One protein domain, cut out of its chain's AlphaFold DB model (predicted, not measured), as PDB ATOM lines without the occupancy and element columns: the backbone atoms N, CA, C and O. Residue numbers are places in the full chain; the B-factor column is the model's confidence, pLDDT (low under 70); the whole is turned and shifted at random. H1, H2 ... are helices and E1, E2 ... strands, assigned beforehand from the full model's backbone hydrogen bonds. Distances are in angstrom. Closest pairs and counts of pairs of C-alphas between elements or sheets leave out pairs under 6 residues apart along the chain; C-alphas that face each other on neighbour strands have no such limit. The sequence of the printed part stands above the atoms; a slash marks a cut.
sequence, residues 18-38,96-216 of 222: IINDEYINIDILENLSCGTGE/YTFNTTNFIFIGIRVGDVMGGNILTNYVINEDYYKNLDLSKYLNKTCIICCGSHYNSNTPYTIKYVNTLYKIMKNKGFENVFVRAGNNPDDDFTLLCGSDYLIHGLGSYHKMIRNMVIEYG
ATOM      1  N   ILE A  18     177.863-309.223  31.710       93.75
ATOM      2  CA  ILE A  18     176.931-308.169  31.319       93.75
ATOM      3  C   ILE A  18     176.199-307.684  32.571       93.75
ATOM      4  O   ILE A  18     175.747-308.487  33.392       93.75
ATOM      5  N   ILE A  19     176.085-306.369  32.726       95.62
ATOM      6  CA  ILE A  19     175.347-305.724  33.814       95.62
ATOM      7  C   ILE A  19     174.290-304.830  33.182       95.62
ATOM      8  O   ILE A  19     174.632-303.925  32.433       95.62
ATOM      9  N   ASN A  20     173.025-305.061  33.519       95.00
ATOM     10  CA  ASN A  20     171.908-304.216  33.109       95.00
ATOM     11  C   ASN A  20     171.170-303.769  34.374       95.00
ATOM     12  O   ASN A  20     170.382-304.527  34.939       95.00
ATOM     13  N   ASP A  21     171.497-302.571  34.844       94.25
ATOM     14  CA  ASP A  21     170.850-301.882  35.961       94.25
ATOM     15  C   ASP A  21     170.040-300.691  35.407       94.25
ATOM     16  O   ASP A  21     170.214-300.295  34.252       94.25
ATOM     17  N   GLU A  22     169.171-300.092  36.217       94.00
ATOM     18  CA  GLU A  22     168.269-298.997  35.831       94.00
ATOM     19  C   GLU A  22     169.014-297.830  35.159       94.00
ATOM     20  O   GLU A  22     168.544-297.265  34.171       94.00
ATOM     21  N   TYR A  23     170.209-297.507  35.658       95.31
ATOM     22  CA  TYR A  23     171.001-296.359  35.203       95.31
ATOM     23  C   TYR A  23     172.292-296.740  34.475       95.31
ATOM     24  O   TYR A  23     172.924-295.878  33.860       95.31
ATOM     25  N   ILE A  24     172.726-297.998  34.564       97.06
ATOM     26  CA  ILE A  24     174.050-298.433  34.107       97.06
ATOM     27  C   ILE A  24     173.907-299.715  33.301       97.06
ATOM     28  O   ILE A  24     173.443-300.733  33.809       97.06
ATOM     29  N   ASN A  25     174.394-299.674  32.064       97.31
ATOM     30  CA  ASN A  25     174.498-300.842  31.198       97.31
ATOM     31  C   ASN A  25     175.974-301.093  30.890       97.31
ATOM     32  O   ASN A  25     176.638-300.208  30.355       97.31
ATOM     33  N   ILE A  26     176.495-302.268  31.228       97.81
ATOM     34  CA  ILE A  26     177.875-302.675  30.952       97.81
ATOM     35  C   ILE A  26     177.844-303.939  30.106       97.81
ATOM     36  O   ILE A  26     177.291-304.952  30.526       97.81
ATOM     37  N   ASP A  27     178.440-303.861  28.924       97.69
ATOM     38  CA  ASP A  27     178.564-304.961  27.970       97.69
ATOM     39  C   ASP A  27     180.040-305.382  27.844       97.69
ATOM     40  O   ASP A  27     180.951-304.718  28.354       97.69
ATOM     41  N   ILE A  28     180.292-306.491  27.164       97.31
ATOM     42  CA  ILE A  28     181.649-306.965  26.885       97.31
ATOM     43  C   ILE A  28     182.292-306.109  25.786       97.31
ATOM     44  O   ILE A  28     181.621-305.643  24.861       97.31
ATOM     45  N   LEU A  29     183.597-305.863  25.879       97.12
ATOM     46  CA  LEU A  29     184.331-304.968  24.980       97.12
ATOM     47  C   LEU A  29     184.294-305.436  23.519       97.12
ATOM     48  O   LEU A  29     184.320-304.612  22.605       97.12
ATOM     49  N   GLU A  30     184.160-306.736  23.286       95.69
ATOM     50  CA  GLU A  30     183.978-307.347  21.968       95.69
ATOM     51  C   GLU A  30     182.720-306.823  21.255       95.69
ATOM     52  O   GLU A  30     182.711-306.710  20.028       95.69
ATOM     53  N   ASN A  31     181.696-306.421  22.017       95.69
ATOM     54  CA  ASN A  31     180.431-305.877  21.519       95.69
ATOM     55  C   ASN A  31     180.443-304.343  21.379       95.69
ATOM     56  O   ASN A  31     179.385-303.717  21.223       95.69
ATOM     57  N   LEU A  32     181.618-303.706  21.455       95.44
ATOM     58  CA  LEU A  32     181.756-302.250  21.442       95.44
ATOM     59  C   LEU A  32     180.994-301.600  20.276       95.44
ATOM     60  O   LEU A  32     181.256-301.843  19.095       95.44
ATOM     61  N   SER A  33     180.107-300.665  20.621       93.62
ATOM     62  CA  SER A  33     179.426-299.795  19.668       93.62
ATOM     63  C   SER A  33     179.564-298.333  20.057       93.62
ATOM     64  O   SER A  33     179.092-297.895  21.102       93.62
ATOM     65  N   CYS A  34     180.227-297.574  19.187       92.31
ATOM     66  CA  CYS A  34     180.432-296.137  19.331       92.31
ATOM     67  C   CYS A  34     179.287-295.323  18.716       92.31
ATOM     68  O   CYS A  34     179.211-294.116  18.942       92.31
ATOM     69  N   GLY A  35     178.418-295.947  17.916       90.50
ATOM     70  CA  GLY A  35     177.270-295.278  17.315       90.50
ATOM     71  C   GLY A  35     176.277-294.822  18.380       90.50
ATOM     72  O   GLY A  35     175.825-295.619  19.192       90.50
ATOM     73  N   THR A  36     175.908-293.542  18.358       88.62
ATOM     74  CA  THR A  36     174.924-292.971  19.295       88.62
ATOM     75  C   THR A  36     173.473-293.237  18.869       88.62
ATOM     76  O   THR A  36     172.555-292.653  19.429       88.62
ATOM     77  N   GLY A  37     173.225-294.060  17.845       89.38
ATOM     78  CA  GLY A  37     171.887-294.310  17.305       89.38
ATOM     79  C   GLY A  37     171.414-293.279  16.270       89.38
ATOM     80  O   GLY A  37     171.945-292.172  16.147       89.38
ATOM     81  N   GLU A  38     170.375-293.653  15.517       90.19
ATOM     82  CA  GLU A  38     169.804-292.850  14.422       90.19
ATOM     83  C   GLU A  38     169.254-291.496  14.883       90.19
ATOM     84  O   GLU A  38     169.377-290.497  14.170       90.19
ATOM     85  N   TYR A  96     176.947-282.717  34.809       95.12
ATOM     86  CA  TYR A  96     177.966-281.705  35.088       95.12
ATOM     87  C   TYR A  96     178.332-281.670  36.579       95.12
ATOM     88  O   TYR A  96     179.490-281.486  36.934       95.12
ATOM     89  N   THR A  97     177.350-281.878  37.458       93.44
ATOM     90  CA  THR A  97     177.539-281.882  38.919       93.44
ATOM     91  C   THR A  97     177.862-283.262  39.492       93.44
ATOM     92  O   THR A  97     177.918-283.427  40.710       93.44
ATOM     93  N   PHE A  98     178.044-284.273  38.638       94.75
ATOM     94  CA  PHE A  98     178.364-285.622  39.088       94.75
ATOM     95  C   PHE A  98     179.717-285.634  39.814       94.75
ATOM     96  O   PHE A  98     180.682-285.024  39.355       94.75
ATOM     97  N   ASN A  99     179.813-286.345  40.941       94.25
ATOM     98  CA  ASN A  99     181.073-286.443  41.672       94.25
ATOM     99  C   ASN A  99     182.080-287.281  40.871       94.25
ATOM    100  O   ASN A  99     181.983-288.509  40.814       94.25
ATOM    101  N   THR A 100     183.069-286.609  40.281       95.38
ATOM    102  CA  THR A 100     184.050-287.237  39.400       95.38
ATOM    103  C   THR A 100     185.411-287.491  40.061       95.38
ATOM    104  O   THR A 100     186.345-287.942  39.394       95.38
ATOM    105  N   THR A 101     185.543-287.323  41.384       94.31
ATOM    106  CA  THR A 101     186.859-287.321  42.051       94.31
ATOM    107  C   THR A 101     187.609-288.646  41.953       94.31
ATOM    108  O   THR A 101     188.840-288.666  42.027       94.31
ATOM    109  N   ASN A 102     186.893-289.761  41.798       96.12
ATOM    110  CA  ASN A 102     187.458-291.110  41.701       96.12
ATOM    111  C   ASN A 102     187.686-291.578  40.257       96.12
ATOM    112  O   ASN A 102     188.035-292.740  40.039       96.12
ATOM    113  N   PHE A 103     187.516-290.686  39.280       97.06
ATOM    114  CA  PHE A 103     187.608-291.004  37.862       97.06
ATOM    115  C   PHE A 103     188.718-290.210  37.186       97.06
ATOM    116  O   PHE A 103     189.046-289.096  37.588       97.06
ATOM    117  N   ILE A 104     189.281-290.794  36.138       97.50
ATOM    118  CA  ILE A 104     190.025-290.081  35.107       97.50
ATOM    119  C   ILE A 104     189.307-290.318  33.785       97.50
ATOM    120  O   ILE A 104     189.032-291.460  33.413       97.50
ATOM    121  N   PHE A 105     188.979-289.234  33.093       98.00
ATOM    122  CA  PHE A 105     188.284-289.291  31.818       98.00
ATOM    123  C   PHE A 105     189.255-289.092  30.665       98.00
ATOM    124  O   PHE A 105     190.110-288.207  30.698       98.00
ATOM    125  N   ILE A 106     189.081-289.887  29.614       98.12
ATOM    126  CA  ILE A 106     189.770-289.718  28.339       98.12
ATOM    127  C   ILE A 106     188.712-289.461  27.279       98.12
ATOM    128  O   ILE A 106     188.019-290.378  26.846       98.12
ATOM    129  N   GLY A 107     188.555-288.203  26.880       97.00
ATOM    130  CA  GLY A 107     187.621-287.837  25.820       97.00
ATOM    131  C   GLY A 107     188.284-287.999  24.460       97.00
ATOM    132  O   GLY A 107     189.248-287.296  24.177       97.00
ATOM    133  N   ILE A 108     187.757-288.860  23.595       94.88
ATOM    134  CA  ILE A 108     188.289-289.049  22.239       94.88
ATOM    135  C   ILE A 108     187.214-288.833  21.180       94.88
ATOM    136  O   ILE A 108     186.035-289.132  21.376       94.88
ATOM    137  N   ARG A 109     187.645-288.369  20.005       89.94
ATOM    138  CA  ARG A 109     186.797-288.302  18.818       89.94
ATOM    139  C   ARG A 109     187.040-289.531  17.946       89.94
ATOM    140  O   ARG A 109     188.175-289.821  17.582       89.94
ATOM    141  N   VAL A 110     185.963-290.227  17.602       90.25
ATOM    142  CA  VAL A 110     185.971-291.423  16.747       90.25
ATOM    143  C   VAL A 110     184.867-291.332  15.686       90.25
ATOM    144  O   VAL A 110     184.189-290.309  15.588       90.25
ATOM    145  N   GLY A 111     184.689-292.373  14.869       86.50
ATOM    146  CA  GLY A 111     183.712-292.382  13.781       86.50
ATOM    147  C   GLY A 111     184.298-291.806  12.494       86.50
ATOM    148  O   GLY A 111     185.210-292.392  11.914       86.50
ATOM    149  N   ASP A 112     183.793-290.654  12.053       79.94
ATOM    150  CA  ASP A 112     184.162-290.022  10.775       79.94
ATOM    151  C   ASP A 112     185.639-289.665  10.659       79.94
ATOM    152  O   ASP A 112     186.227-289.786   9.586       79.94
ATOM    153  N   VAL A 113     186.257-289.275  11.772       83.38
ATOM    154  CA  VAL A 113     187.683-288.916  11.806       83.38
ATOM    155  C   VAL A 113     188.614-290.123  11.677       83.38
ATOM    156  O   VAL A 113     189.802-289.947  11.419       83.38
ATOM    157  N   MET A 114     188.069-291.332  11.833       81.88
ATOM    158  CA  MET A 114     188.746-292.625  11.699       81.88
ATOM    159  C   MET A 114     188.236-293.384  10.456       81.88
ATOM    160  O   MET A 114     188.153-294.613  10.461       81.88
ATOM    161  N   GLY A 115     187.774-292.661   9.430       73.12
ATOM    162  CA  GLY A 115     187.285-293.218   8.166       73.12
ATOM    163  C   GLY A 115     188.406-293.544   7.169       73.12
ATOM    164  O   GLY A 115     189.533-293.829   7.559       73.12
ATOM    165  N   GLY A 116     188.093-293.483   5.868       63.78
ATOM    166  CA  GLY A 116     189.021-293.834   4.779       63.78
ATOM    167  C   GLY A 116     190.344-293.054   4.769       63.78
ATOM    168  O   GLY A 116     191.332-293.567   4.263       63.78
ATOM    169  N   ASN A 117     190.380-291.868   5.383       70.75
ATOM    170  CA  ASN A 117     191.604-291.159   5.742       70.75
ATOM    171  C   ASN A 117     191.498-290.721   7.206       70.75
ATOM    172  O   ASN A 117     190.539-290.036   7.571       70.75
ATOM    173  N   ILE A 118     192.475-291.099   8.036       73.31
ATOM    174  CA  ILE A 118     192.534-290.641   9.428       73.31
ATOM    175  C   ILE A 118     192.798-289.138   9.415       73.31
ATOM    176  O   ILE A 118     193.821-288.674   8.911       73.31
ATOM    177  N   LEU A 119     191.883-288.370   9.999       77.31
ATOM    178  CA  LEU A 119     192.064-286.934  10.157       77.31
ATOM    179  C   LEU A 119     192.953-286.696  11.383       77.31
ATOM    180  O   LEU A 119     192.458-286.468  12.485       77.31
ATOM    181  N   THR A 120     194.271-286.762  11.186       75.94
ATOM    182  CA  THR A 120     195.300-286.706  12.246       75.94
ATOM    183  C   THR A 120     195.158-285.505  13.188       75.94
ATOM    184  O   THR A 120     195.429-285.620  14.375       75.94
ATOM    185  N   ASN A 121     194.619-284.380  12.712       83.00
ATOM    186  CA  ASN A 121     194.348-283.192  13.535       83.00
ATOM    187  C   ASN A 121     193.189-283.354  14.544       83.00
ATOM    188  O   ASN A 121     192.898-282.429  15.304       83.00
ATOM    189  N   TYR A 122     192.490-284.489  14.536       84.94
ATOM    190  CA  TYR A 122     191.338-284.771  15.398       84.94
ATOM    191  C   TYR A 122     191.552-285.969  16.322       84.94
ATOM    192  O   TYR A 122     190.703-286.238  17.172       84.94
ATOM    193  N   VAL A 123     192.677-286.665  16.174       89.88
ATOM    194  CA  VAL A 123     192.985-287.904  16.880       89.88
ATOM    195  C   VAL A 123     194.378-287.787  17.472       89.88
ATOM    196  O   VAL A 123     195.344-287.535  16.762       89.88
ATOM    197  N   ILE A 124     194.482-287.976  18.783       92.69
ATOM    198  CA  ILE A 124     195.775-288.003  19.463       92.69
ATOM    199  C   ILE A 124     196.463-289.334  19.142       92.69
ATOM    200  O   ILE A 124     195.829-290.385  19.180       92.69
ATOM    201  N   ASN A 125     197.752-289.302  18.812       92.81
ATOM    202  CA  ASN A 125     198.505-290.518  18.511       92.81
ATOM    203  C   ASN A 125     198.602-291.437  19.750       92.81
ATOM    204  O   ASN A 125     198.707-290.958  20.877       92.81
ATOM    205  N   GLU A 126     198.601-292.757  19.553       94.38
ATOM    206  CA  GLU A 126     198.748-293.736  20.638       94.38
ATOM    207  C   GLU A 126     200.025-293.544  21.475       94.38
ATOM    208  O   GLU A 126     199.994-293.760  22.686       94.38
ATOM    209  N   ASP A 127     201.119-293.080  20.870       96.50
ATOM    210  CA  ASP A 127     202.398-292.864  21.551       96.50
ATOM    211  C   ASP A 127     202.320-291.757  22.605       96.50
ATOM    212  O   ASP A 127     202.973-291.857  23.642       96.50
ATOM    213  N   TYR A 128     201.459-290.751  22.410       96.81
ATOM    214  CA  TYR A 128     201.171-289.764  23.453       96.81
ATOM    215  C   TYR A 128     200.656-290.459  24.718       96.81
ATOM    216  O   TYR A 128     201.195-290.267  25.806       96.81
ATOM    217  N   TYR A 129     199.661-291.339  24.570       97.69
ATOM    218  CA  TYR A 129     199.091-292.057  25.707       97.69
ATOM    219  C   TYR A 129     200.089-293.035  26.316       97.69
ATOM    220  O   TYR A 129     200.119-293.165  27.534       97.69
ATOM    221  N   LYS A 130     200.924-293.709  25.514       97.88
ATOM    222  CA  LYS A 130     201.980-294.591  26.041       97.88
ATOM    223  C   LYS A 130     202.957-293.818  26.928       97.88
ATOM    224  O   LYS A 130     203.268-294.301  28.015       97.88
ATOM    225  N   ASN A 131     203.345-292.612  26.524       97.62
ATOM    226  CA  ASN A 131     204.347-291.800  27.219       97.62
ATOM    227  C   ASN A 131     203.795-290.958  28.383       97.62
ATOM    228  O   ASN A 131     204.577-290.451  29.180       97.62
ATOM    229  N   LEU A 132     202.472-290.825  28.517       96.81
ATOM    230  CA  LEU A 132     201.858-290.051  29.599       96.81
ATOM    231  C   LEU A 132     202.082-290.715  30.973       96.81
ATOM    232  O   LEU A 132     201.688-291.870  31.175       96.81
ATOM    233  N   ASP A 133     202.674-290.000  31.934       97.19
ATOM    234  CA  ASP A 133     202.822-290.487  33.313       97.19
ATOM    235  C   ASP A 133     201.502-290.340  34.081       97.19
ATOM    236  O   ASP A 133     201.049-289.239  34.393       97.19
ATOM    237  N   LEU A 134     200.885-291.480  34.394       97.38
ATOM    238  CA  LEU A 134     199.633-291.570  35.145       97.38
ATOM    239  C   LEU A 134     199.798-292.291  36.489       97.38
ATOM    240  O   LEU A 134     198.800-292.678  37.097       97.38
ATOM    241  N   SER A 135     201.033-292.453  36.976       97.38
ATOM    242  CA  SER A 135     201.352-293.188  38.212       97.38
ATOM    243  C   SER A 135     200.538-292.717  39.426       97.38
ATOM    244  O   SER A 135     200.040-293.530  40.203       97.38
ATOM    245  N   LYS A 136     200.306-291.406  39.546       96.94
ATOM    246  CA  LYS A 136     199.518-290.784  40.628       96.94
ATOM    247  C   LYS A 136     198.006-291.037  40.547       96.94
ATOM    248  O   LYS A 136     197.287-290.689  41.479       96.94
ATOM    249  N   TYR A 137     197.520-291.596  39.440       96.81
ATOM    250  CA  TYR A 137     196.094-291.771  39.154       96.81
ATOM    251  C   TYR A 137     195.673-293.239  39.044       96.81
ATOM    252  O   TYR A 137     194.493-293.496  38.824       96.81
ATOM    253  N   LEU A 138     196.587-294.201  39.216       97.44
ATOM    254  CA  LEU A 138     196.302-295.631  39.016       97.44
ATOM    255  C   LEU A 138     195.242-296.197  39.973       97.44
ATOM    256  O   LEU A 138     194.608-297.201  39.663       97.44
ATOM    257  N   ASN A 139     195.011-295.537  41.111       96.25
ATOM    258  CA  ASN A 139     193.942-295.882  42.049       96.25
ATOM    259  C   ASN A 139     192.546-295.396  41.607       96.25
ATOM    260  O   ASN A 139     191.558-295.680  42.287       96.25
ATOM    261  N   LYS A 140     192.448-294.627  40.516       96.81
ATOM    262  CA  LYS A 140     191.182-294.134  39.961       96.81
ATOM    263  C   LYS A 140     190.601-295.115  38.949       96.81
ATOM    264  O   LYS A 140     191.278-295.993  38.425       96.81
ATOM    265  N   THR A 141     189.327-294.919  38.630       98.00
ATOM    266  CA  THR A 141     188.684-295.581  37.491       98.00
ATOM    267  C   THR A 141     188.960-294.793  36.217       98.00
ATOM    268  O   THR A 141     188.643-293.606  36.148       98.00
ATOM    269  N   CYS A 142     189.515-295.443  35.197       98.44
ATOM    270  CA  CYS A 142     189.710-294.837  33.885       98.44
ATOM    271  C   CYS A 142     188.464-295.028  33.016       98.44
ATOM    272  O   CYS A 142     188.032-296.159  32.791       98.44
ATOM    273  N   ILE A 143     187.907-293.937  32.489       98.62
ATOM    274  CA  ILE A 143     186.765-293.961  31.569       98.62
ATOM    275  C   ILE A 143     187.180-293.331  30.239       98.62
ATOM    276  O   ILE A 143     187.445-292.134  30.154       98.62
ATOM    277  N   ILE A 144     187.212-294.142  29.186       98.56
ATOM    278  CA  ILE A 144     187.420-293.694  27.809       98.56
ATOM    279  C   ILE A 144     186.051-293.328  27.234       98.56
ATOM    280  O   ILE A 144     185.256-294.213  26.931       98.56
ATOM    281  N   CYS A 145     185.763-292.036  27.091       97.81
ATOM    282  CA  CYS A 145     184.513-291.543  26.519       97.81
ATOM    283  C   CYS A 145     184.652-291.363  25.010       97.81
ATOM    284  O   CYS A 145     185.492-290.582  24.545       97.81
ATOM    285  N   CYS A 146     183.806-292.045  24.243       94.19
ATOM    286  CA  CYS A 146     183.785-291.936  22.793       94.19
ATOM    287  C   CYS A 146     182.361-292.033  22.228       94.19
ATOM    288  O   CYS A 146     181.492-292.716  22.754       94.19
ATOM    289  N   GLY A 147     182.119-291.347  21.113       84.94
ATOM    290  CA  GLY A 147     180.825-291.363  20.437       84.94
ATOM    291  C   GLY A 147     180.962-291.015  18.960       84.94
ATOM    292  O   GLY A 147     181.845-290.251  18.564       84.94
ATOM    293  N   SER A 148     180.091-291.597  18.138       81.38
ATOM    294  CA  SER A 148     180.035-291.401  16.691       81.38
ATOM    295  C   SER A 148     178.652-290.911  16.279       81.38
ATOM    296  O   SER A 148     177.658-291.634  16.364       81.38
ATOM    297  N   HIS A 149     178.605-289.690  15.744       76.69
ATOM    298  CA  HIS A 149     177.380-289.065  15.238       76.69
ATOM    299  C   HIS A 149     176.926-289.605  13.867       76.69
ATOM    300  O   HIS A 149     175.930-289.123  13.322       76.69
ATOM    301  N   TYR A 150     177.653-290.569  13.291       75.44
ATOM    302  CA  TYR A 150     177.304-291.248  12.037       75.44
ATOM    303  C   TYR A 150     176.545-292.563  12.253       75.44
ATOM    304  O   TYR A 150     176.213-293.227  11.277       75.44
ATOM    305  N   ASN A 151     176.257-292.925  13.510       77.44
ATOM    306  CA  ASN A 151     175.654-294.207  13.877       77.44
ATOM    307  C   ASN A 151     176.389-295.414  13.258       77.44
ATOM    308  O   ASN A 151     175.782-296.358  12.760       77.44
ATOM    309  N   SER A 152     177.721-295.358  13.240       74.56
ATOM    310  CA  SER A 152     178.546-296.420  12.674       74.56
ATOM    311  C   SER A 152     179.871-296.564  13.412       74.56
ATOM    312  O   SER A 152     180.444-295.590  13.918       74.56
ATOM    313  N   ASN A 153     180.351-297.807  13.439       79.81
ATOM    314  CA  ASN A 153     181.704-298.164  13.828       79.81
ATOM    315  C   ASN A 153     182.539-298.332  12.560       79.81
ATOM    316  O   ASN A 153     182.226-299.175  11.721       79.81
ATOM    317  N   THR A 154     183.631-297.583  12.431       84.88
ATOM    318  CA  THR A 154     184.669-297.949  11.458       84.88
ATOM    319  C   THR A 154     185.601-298.989  12.092       84.88
ATOM    320  O   THR A 154     185.842-298.919  13.302       84.88
ATOM    321  N   PRO A 155     186.187-299.928  11.325       88.88
ATOM    322  CA  PRO A 155     187.187-300.853  11.865       88.88
ATOM    323  C   PRO A 155     188.344-300.133  12.579       88.88
ATOM    324  O   PRO A 155     188.808-300.575  13.630       88.88
ATOM    325  N   TYR A 156     188.761-298.969  12.067       90.31
ATOM    326  CA  TYR A 156     189.779-298.126  12.698       90.31
ATOM    327  C   TYR A 156     189.326-297.510  14.025       90.31
ATOM    328  O   TYR A 156     190.140-297.415  14.938       90.31
ATOM    329  N   THR A 157     188.047-297.142  14.165       91.44
ATOM    330  CA  THR A 157     187.481-296.687  15.447       91.44
ATOM    331  C   THR A 157     187.640-297.770  16.507       91.44
ATOM    332  O   THR A 157     188.210-297.512  17.564       91.44
ATOM    333  N   ILE A 158     187.198-298.993  16.203       93.38
ATOM    334  CA  ILE A 158     187.275-300.116  17.145       93.38
ATOM    335  C   ILE A 158     188.730-300.445  17.478       93.38
ATOM    336  O   ILE A 158     189.079-300.570  18.650       93.38
ATOM    337  N   LYS A 159     189.605-300.500  16.465       94.12
ATOM    338  CA  LYS A 159     191.041-300.719  16.666       94.12
ATOM    339  C   LYS A 159     191.645-299.669  17.601       94.12
ATOM    340  O   LYS A 159     192.320-300.037  18.555       94.12
ATOM    341  N   TYR A 160     191.389-298.386  17.354       94.75
ATOM    342  CA  TYR A 160     191.951-297.297  18.149       94.75
ATOM    343  C   TYR A 160     191.464-297.327  19.603       94.75
ATOM    344  O   TYR A 160     192.276-297.223  20.523       94.75
ATOM    345  N   VAL A 161     190.162-297.533  19.827       96.19
ATOM    346  CA  VAL A 161     189.596-297.634  21.181       96.19
ATOM    347  C   VAL A 161     190.179-298.835  21.931       96.19
ATOM    348  O   VAL A 161     190.613-298.684  23.071       96.19
ATOM    349  N   ASN A 162     190.278-299.999  21.282       97.31
ATOM    350  CA  ASN A 162     190.873-301.196  21.882       97.31
ATOM    351  C   ASN A 162     192.366-301.020  22.183       97.31
ATOM    352  O   ASN A 162     192.843-301.486  23.219       97.31
ATOM    353  N   THR A 163     193.114-300.332  21.316       97.75
ATOM    354  CA  THR A 163     194.509-299.979  21.598       97.75
ATOM    355  C   THR A 163     194.601-299.091  22.835       97.75
ATOM    356  O   THR A 163     195.380-299.390  23.737       97.75
ATOM    357  N   LEU A 164     193.784-298.039  22.924       98.12
ATOM    358  CA  LEU A 164     193.795-297.132  24.070       98.12
ATOM    359  C   LEU A 164     193.409-297.844  25.372       98.12
ATOM    360  O   LEU A 164     194.079-297.660  26.388       98.12
ATOM    361  N   TYR A 165     192.391-298.708  25.329       98.62
ATOM    362  CA  TYR A 165     192.004-299.568  26.448       98.62
ATOM    363  C   TYR A 165     193.199-300.386  26.956       98.62
ATOM    364  O   TYR A 165     193.541-300.329  28.138       98.62
ATOM    365  N   LYS A 166     193.901-301.081  26.048       98.56
ATOM    366  CA  LYS A 166     195.092-301.878  26.380       98.56
ATOM    367  C   LYS A 166     196.225-301.029  26.947       98.56
ATOM    368  O   LYS A 166     196.859-301.454  27.907       98.56
ATOM    369  N   ILE A 167     196.466-299.831  26.408       98.69
ATOM    370  CA  ILE A 167     197.476-298.912  26.959       98.69
ATOM    371  C   ILE A 167     197.142-298.578  28.418       98.69
ATOM    372  O   ILE A 167     198.026-298.651  29.267       98.69
ATOM    373  N   MET A 168     195.882-298.263  28.732       98.50
ATOM    374  CA  MET A 168     195.480-297.943  30.108       98.50
ATOM    375  C   MET A 168     195.582-299.155  31.041       98.50
ATOM    376  O   MET A 168     196.092-299.022  32.152       98.50
ATOM    377  N   LYS A 169     195.206-300.358  30.587       98.25
ATOM    378  CA  LYS A 169     195.429-301.596  31.356       98.25
ATOM    379  C   LYS A 169     196.915-301.845  31.624       98.25
ATOM    380  O   LYS A 169     197.287-302.091  32.766       98.25
ATOM    381  N   ASN A 170     197.770-301.694  30.613       98.38
ATOM    382  CA  ASN A 170     199.218-301.895  30.735       98.38
ATOM    383  C   ASN A 170     199.894-300.869  31.656       98.38
ATOM    384  O   ASN A 170     200.941-301.161  32.225       98.38
ATOM    385  N   LYS A 171     199.300-299.684  31.834       98.06
ATOM    386  CA  LYS A 171     199.758-298.697  32.826       98.06
ATOM    387  C   LYS A 171     199.455-299.092  34.271       98.06
ATOM    388  O   LYS A 171     199.999-298.470  35.175       98.06
ATOM    389  N   GLY A 172     198.611-300.100  34.493       98.19
ATOM    390  CA  GLY A 172     198.267-300.594  35.825       98.19
ATOM    391  C   GLY A 172     196.926-300.099  36.366       98.19
ATOM    392  O   GLY A 172     196.663-300.282  37.551       98.19
ATOM    393  N   PHE A 173     196.059-299.500  35.539       97.88
ATOM    394  CA  PHE A 173     194.687-299.220  35.968       97.88
ATOM    395  C   PHE A 173     193.936-300.533  36.225       97.88
ATOM    396  O   PHE A 173     193.728-301.350  35.317       97.88
ATOM    397  N   GLU A 174     193.474-300.719  37.463       95.62
ATOM    398  CA  GLU A 174     192.647-301.873  37.828       95.62
ATOM    399  C   GLU A 174     191.335-301.854  37.030       95.62
ATOM    400  O   GLU A 174     190.944-302.857  36.428       95.62
ATOM    401  N   ASN A 175     190.711-300.674  36.952       96.81
ATOM    402  CA  ASN A 175     189.389-300.468  36.376       96.81
ATOM    403  C   ASN A 175     189.463-299.532  35.163       96.81
ATOM    404  O   ASN A 175     189.734-298.337  35.307       96.81
ATOM    405  N   VAL A 176     189.196-300.080  33.976       98.25
ATOM    406  CA  VAL A 176     189.117-299.338  32.712       98.25
ATOM    407  C   VAL A 176     187.769-299.641  32.070       98.25
ATOM    408  O   VAL A 176     187.393-300.803  31.952       98.25
ATOM    409  N   PHE A 177     187.052-298.603  31.655       98.44
ATOM    410  CA  PHE A 177     185.786-298.716  30.937       98.44
ATOM    411  C   PHE A 177     185.835-297.899  29.660       98.44
ATOM    412  O   PHE A 177     186.414-296.811  29.626       98.44
ATOM    413  N   VAL A 178     185.158-298.385  28.627       98.44
ATOM    414  CA  VAL A 178     184.827-297.578  27.455       98.44
ATOM    415  C   VAL A 178     183.374-297.144  27.580       98.44
ATOM    416  O   VAL A 178     182.477-297.977  27.575       98.44
ATOM    417  N   ARG A 179     183.135-295.842  27.694       98.12
ATOM    418  CA  ARG A 179     181.804-295.236  27.672       98.12
ATOM    419  C   ARG A 179     181.474-294.863  26.231       98.12
ATOM    420  O   ARG A 179     182.074-293.933  25.695       98.12
ATOM    421  N   ALA A 180     180.549-295.595  25.608       96.19
ATOM    422  CA  ALA A 180     180.264-295.461  24.181       96.19
ATOM    423  C   ALA A 180     178.788-295.660  23.827       96.19
ATOM    424  O   ALA A 180     178.064-296.386  24.505       96.19
ATOM    425  N   GLY A 181     178.348-294.989  22.757       92.88
ATOM    426  CA  GLY A 181     176.962-295.046  22.277       92.88
ATOM    427  C   GLY A 181     175.958-294.293  23.158       92.88
ATOM    428  O   GLY A 181     174.754-294.506  23.037       92.88
ATOM    429  N   ASN A 182     176.444-293.423  24.043       95.06
ATOM    430  CA  ASN A 182     175.618-292.609  24.929       95.06
ATOM    431  C   ASN A 182     175.024-291.392  24.210       95.06
ATOM    432  O   ASN A 182     175.391-291.050  23.083       95.06
ATOM    433  N   ASN A 183     174.105-290.719  24.898       94.25
ATOM    434  CA  ASN A 183     173.626-289.405  24.503       94.25
ATOM    435  C   ASN A 183     174.815-288.414  24.439       94.25
ATOM    436  O   ASN A 183     175.546-288.273  25.423       94.25
ATOM    437  N   PRO A 184     175.018-287.703  23.313       94.81
ATOM    438  CA  PRO A 184     176.121-286.760  23.171       94.81
ATOM    439  C   PRO A 184     176.071-285.601  24.177       94.81
ATOM    440  O   PRO A 184     177.129-285.100  24.548       94.81
ATOM    441  N   ASP A 185     174.890-285.179  24.637       96.44
ATOM    442  CA  ASP A 185     174.771-284.141  25.672       96.44
ATOM    443  C   ASP A 185     175.250-284.636  27.039       96.44
ATOM    444  O   ASP A 185     175.911-283.899  27.774       96.44
ATOM    445  N   ASP A 186     174.970-285.899  27.359       96.38
ATOM    446  CA  ASP A 186     175.392-286.527  28.610       96.38
ATOM    447  C   ASP A 186     176.915-286.662  28.653       96.38
ATOM    448  O   ASP A 186     177.554-286.271  29.628       96.38
ATOM    449  N   ASP A 187     177.518-287.135  27.563       96.44
ATOM    450  CA  ASP A 187     178.975-287.243  27.462       96.44
ATOM    451  C   ASP A 187     179.644-285.865  27.480       96.44
ATOM    452  O   ASP A 187     180.683-285.687  28.117       96.44
ATOM    453  N   PHE A 188     179.054-284.871  26.810       96.44
ATOM    454  CA  PHE A 188     179.574-283.507  26.817       96.44
ATOM    455  C   PHE A 188     179.569-282.904  28.223       96.44
ATOM    456  O   PHE A 188     180.586-282.381  28.675       96.44
ATOM    457  N   THR A 189     178.439-282.998  28.925       96.31
ATOM    458  CA  THR A 189     178.265-282.425  30.268       96.31
ATOM    459  C   THR A 189     179.132-283.127  31.304       96.31
ATOM    460  O   THR A 189     179.792-282.445  32.086       96.31
ATOM    461  N   LEU A 190     179.208-284.460  31.252       97.00
ATOM    462  CA  LEU A 190     180.073-285.259  32.117       97.00
ATOM    463  C   LEU A 190     181.550-284.883  31.949       97.00
ATOM    464  O   LEU A 190     182.255-284.679  32.934       97.00
ATOM    465  N   LEU A 191     182.027-284.752  30.706       96.75
ATOM    466  CA  LEU A 191     183.412-284.354  30.447       96.75
ATOM    467  C   LEU A 191     183.685-282.912  30.905       96.75
ATOM    468  O   LEU A 191     184.738-282.652  31.484       96.75
ATOM    469  N   CYS A 192     182.745-281.985  30.701       95.56
ATOM    470  CA  CYS A 192     182.862-280.604  31.181       95.56
ATOM    471  C   CYS A 192     182.881-280.487  32.717       95.56
ATOM    472  O   CYS A 192     183.465-279.539  33.237       95.56
ATOM    473  N   GLY A 193     182.236-281.416  33.427       94.50
ATOM    474  CA  GLY A 193     182.190-281.477  34.893       94.50
ATOM    475  C   GLY A 193     183.287-282.330  35.537       94.50
ATOM    476  O   GLY A 193     183.255-282.563  36.743       94.50
ATOM    477  N   SER A 194     184.238-282.844  34.753       95.12
ATOM    478  CA  SER A 194     185.224-283.806  35.251       95.12
ATOM    479  C   SER A 194     186.371-283.164  36.046       95.12
ATOM    480  O   SER A 194     186.947-282.160  35.634       95.12
ATOM    481  N   ASP A 195     186.747-283.783  37.173       93.44
ATOM    482  CA  ASP A 195     187.899-283.380  37.995       93.44
ATOM    483  C   ASP A 195     189.252-283.652  37.307       93.44
ATOM    484  O   ASP A 195     190.219-282.926  37.539       93.44
ATOM    485  N   TYR A 196     189.338-284.724  36.510       95.38
ATOM    486  CA  TYR A 196     190.559-285.168  35.833       95.38
ATOM    487  C   TYR A 196     190.247-285.577  34.394       95.38
ATOM    488  O   TYR A 196     189.571-286.583  34.156       95.38
ATOM    489  N   LEU A 197     190.778-284.814  33.438       96.31
ATOM    490  CA  LEU A 197     190.490-284.979  32.017       96.31
ATOM    491  C   LEU A 197     191.766-285.000  31.176       96.31
ATOM    492  O   LEU A 197     192.562-284.061  31.218       96.31
ATOM    493  N   ILE A 198     191.879-286.026  30.335       96.88
ATOM    494  CA  ILE A 198     192.716-286.040  29.135       96.88
ATOM    495  C   ILE A 198     191.780-285.749  27.958       96.88
ATOM    496  O   ILE A 198     190.960-286.586  27.567       96.88
ATOM    497  N   HIS A 199     191.833-284.528  27.431       95.00
ATOM    498  CA  HIS A 199     190.912-284.100  26.382       95.00
ATOM    499  C   HIS A 199     191.419-284.490  24.989       95.00
ATOM    500  O   HIS A 199     192.615-284.476  24.714       95.00
ATOM    501  N   GLY A 200     190.492-284.763  24.074       94.06
ATOM    502  CA  GLY A 200     190.799-284.998  22.668       94.06
ATOM    503  C   GLY A 200     191.117-283.714  21.898       94.06
ATOM    504  O   GLY A 200     191.241-282.620  22.458       94.06
ATOM    505  N   LEU A 201     191.205-283.841  20.574       92.31
ATOM    506  CA  LEU A 201     191.451-282.724  19.659       92.31
ATOM    507  C   LEU A 201     190.161-282.218  18.988       92.31
ATOM    508  O   LEU A 201     189.072-282.780  19.126       92.31
ATOM    509  N   GLY A 202     190.293-281.139  18.216       89.25
ATOM    510  CA  GLY A 202     189.194-280.509  17.486       89.25
ATOM    511  C   GLY A 202     188.377-279.519  18.320       89.25
ATOM    512  O   GLY A 202     188.523-279.405  19.537       89.25
ATOM    513  N   SER A 203     187.495-278.773  17.647       88.81
ATOM    514  CA  SER A 203     186.710-277.699  18.274       88.81
ATOM    515  C   SER A 203     185.827-278.199  19.415       88.81
ATOM    516  O   SER A 203     185.742-277.531  20.436       88.81
ATOM    517  N   TYR A 204     185.222-279.381  19.275       91.31
ATOM    518  CA  TYR A 204     184.378-279.982  20.308       91.31
ATOM    519  C   TYR A 204     185.129-280.189  21.630       91.31
ATOM    520  O   TYR A 204     184.724-279.642  22.652       91.31
ATOM    521  N   HIS A 205     186.270-280.882  21.603       93.25
ATOM    522  CA  HIS A 205     187.074-281.085  22.809       93.25
ATOM    523  C   HIS A 205     187.758-279.802  23.291       93.25
ATOM    524  O   HIS A 205     187.949-279.645  24.493       93.25
ATOM    525  N   LYS A 206     188.050-278.842  22.401       92.31
ATOM    526  CA  LYS A 206     188.510-277.506  22.810       92.31
ATOM    527  C   LYS A 206     187.464-276.779  23.666       92.31
ATOM    528  O   LYS A 206     187.843-276.126  24.631       92.31
ATOM    529  N   MET A 207     186.169-276.910  23.359       93.31
ATOM    530  CA  MET A 207     185.108-276.335  24.201       93.31
ATOM    531  C   MET A 207     185.069-276.983  25.586       93.31
ATOM    532  O   MET A 207     185.019-276.262  26.577       93.31
ATOM    533  N   ILE A 208     185.154-278.318  25.650       94.88
ATOM    534  CA  ILE A 208     185.216-279.061  26.920       94.88
ATOM    535  C   ILE A 208     186.405-278.570  27.750       94.88
ATOM    536  O   ILE A 208     186.248-278.181  28.902       94.88
ATOM    537  N   ARG A 209     187.591-278.521  27.132       93.38
ATOM    538  CA  ARG A 209     188.833-278.050  27.753       93.38
ATOM    539  C   ARG A 209     188.682-276.647  28.339       93.38
ATOM    540  O   ARG A 209     189.069-276.420  29.480       93.38
ATOM    541  N   ASN A 210     188.139-275.709  27.563       91.50
ATOM    542  CA  ASN A 210     187.949-274.336  28.021       91.50
ATOM    543  C   ASN A 210     187.015-274.282  29.231       91.50
ATOM    544  O   ASN A 210     187.328-273.602  30.199       91.50
ATOM    545  N   MET A 211     185.926-275.053  29.215       90.75
ATOM    546  CA  MET A 211     184.998-275.085  30.341       90.75
ATOM    547  C   MET A 211     185.642-275.650  31.614       90.75
ATOM    548  O   MET A 211     185.454-275.084  32.690       90.75
ATOM    549  N   VAL A 212     186.436-276.717  31.491       90.69
ATOM    550  CA  VAL A 212     187.179-277.298  32.623       90.69
ATOM    551  C   VAL A 212     188.219-276.311  33.169       90.69
ATOM    552  O   VAL A 212     188.354-276.193  34.378       90.69
ATOM    553  N   ILE A 213     188.921-275.554  32.318       87.44
ATOM    554  CA  ILE A 213     189.898-274.545  32.778       87.44
ATOM    555  C   ILE A 213     189.216-273.359  33.463       87.44
ATOM    556  O   ILE A 213     189.686-272.898  34.498       87.44
ATOM    557  N   GLU A 214     188.151-272.830  32.865       82.69
ATOM    558  CA  GLU A 214     187.520-271.593  33.333       82.69
ATOM    559  C   GLU A 214     186.648-271.808  34.575       82.69
ATOM    560  O   GLU A 214     186.470-270.883  35.368       82.69
ATOM    561  N   TYR A 215     186.091-273.011  34.752       73.06
ATOM    562  CA  TYR A 215     185.088-273.280  35.787       73.06
ATOM    563  C   TYR A 215     185.287-274.586  36.554       73.06
ATOM    564  O   TYR A 215     184.527-274.853  37.485       73.06
ATOM    565  N   GLY A 216     186.254-275.416  36.169       64.44
ATOM    566  CA  GLY A 216     186.587-276.626  36.906       64.44
ATOM    567  C   GLY A 216     187.308-276.297  38.208       64.44
ATOM    568  O   GLY A 216     188.082-275.348  38.305       64.44
TER     569      GLY A 216
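What this domain is: This is residues 18 to 38 and 96 to 216 of the 222 residues of an uncharacterized protein of viral metagenome (UniProt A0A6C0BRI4). A small parallel sheet of three strands, in the order E2 E3 E4, makes the core, with H2 over one face and H3 over the other. H1 packs on H2 and H4 on H3, while E1 is near E4. The printed part has 142 residues, with four named helices and four named strands in the order E1 E2 H1 E3 H2 E4 H3 H4; the class is mixed, with under half of the residues in named elements. It is compact, with a radius of gyration of the C-alphas of 14.4 A, and spans 37 by 36 by 30 A.

How they stand to each other: E1, residues 24 to 28, pairs with no named strand. E2, residues 103 to 109, is the parallel neighbour of E3, residues 141 to 147, at 22 degrees; N 106 and O 143, 2.8 A apart, are within hydrogen-bond range. H1, residues 126 to 131, touches residues 163 to 167 of H2, residues 155 to 170, at a shallow tilt of 11 degrees; the closest C-alphas, of Lys 130 and Ile 167, are 6.3 A apart. H2 is on the sheet at a height of 9.8 A, along the strands. E4, residues 176 to 180, is parallel to E3, with N 144 and O 177 at 2.8 A. E2, H1, E3 and E3, H2, E4 are strand-helix-strand units, two parallel neighbour strands with a helix between, with right-handed crossovers. H3, residues 184 to 192, is on the opposite face from H2 at a height of 9.3 A. H4, residues 202 to 215, only grazes the sheet; its residues 208 to 212 touch H3, the closest C-alphas being those of Cys 192 and Ile 208, 5.1 A. In H1, H2, H3 and H4 every O i to N i+4 pair is within hydrogen-bond range.

Where its parts are: E1 begins at C-alpha 24 (174.050, -298.433, 34.107), and H4 ends at C-alpha 215 (185.088, -273.280, 35.787). E2 is 19.3 A long, E3 19.2 A, H2 22.4 A and H4 20.1 A.

The domain as a whole: Residues 39 to 95 are not printed; C-alphas 38 and 96 are 24.9 A apart. The link E2 to H1 is long, 16 residues. Residues 116 and 216 have pLDDT under 70.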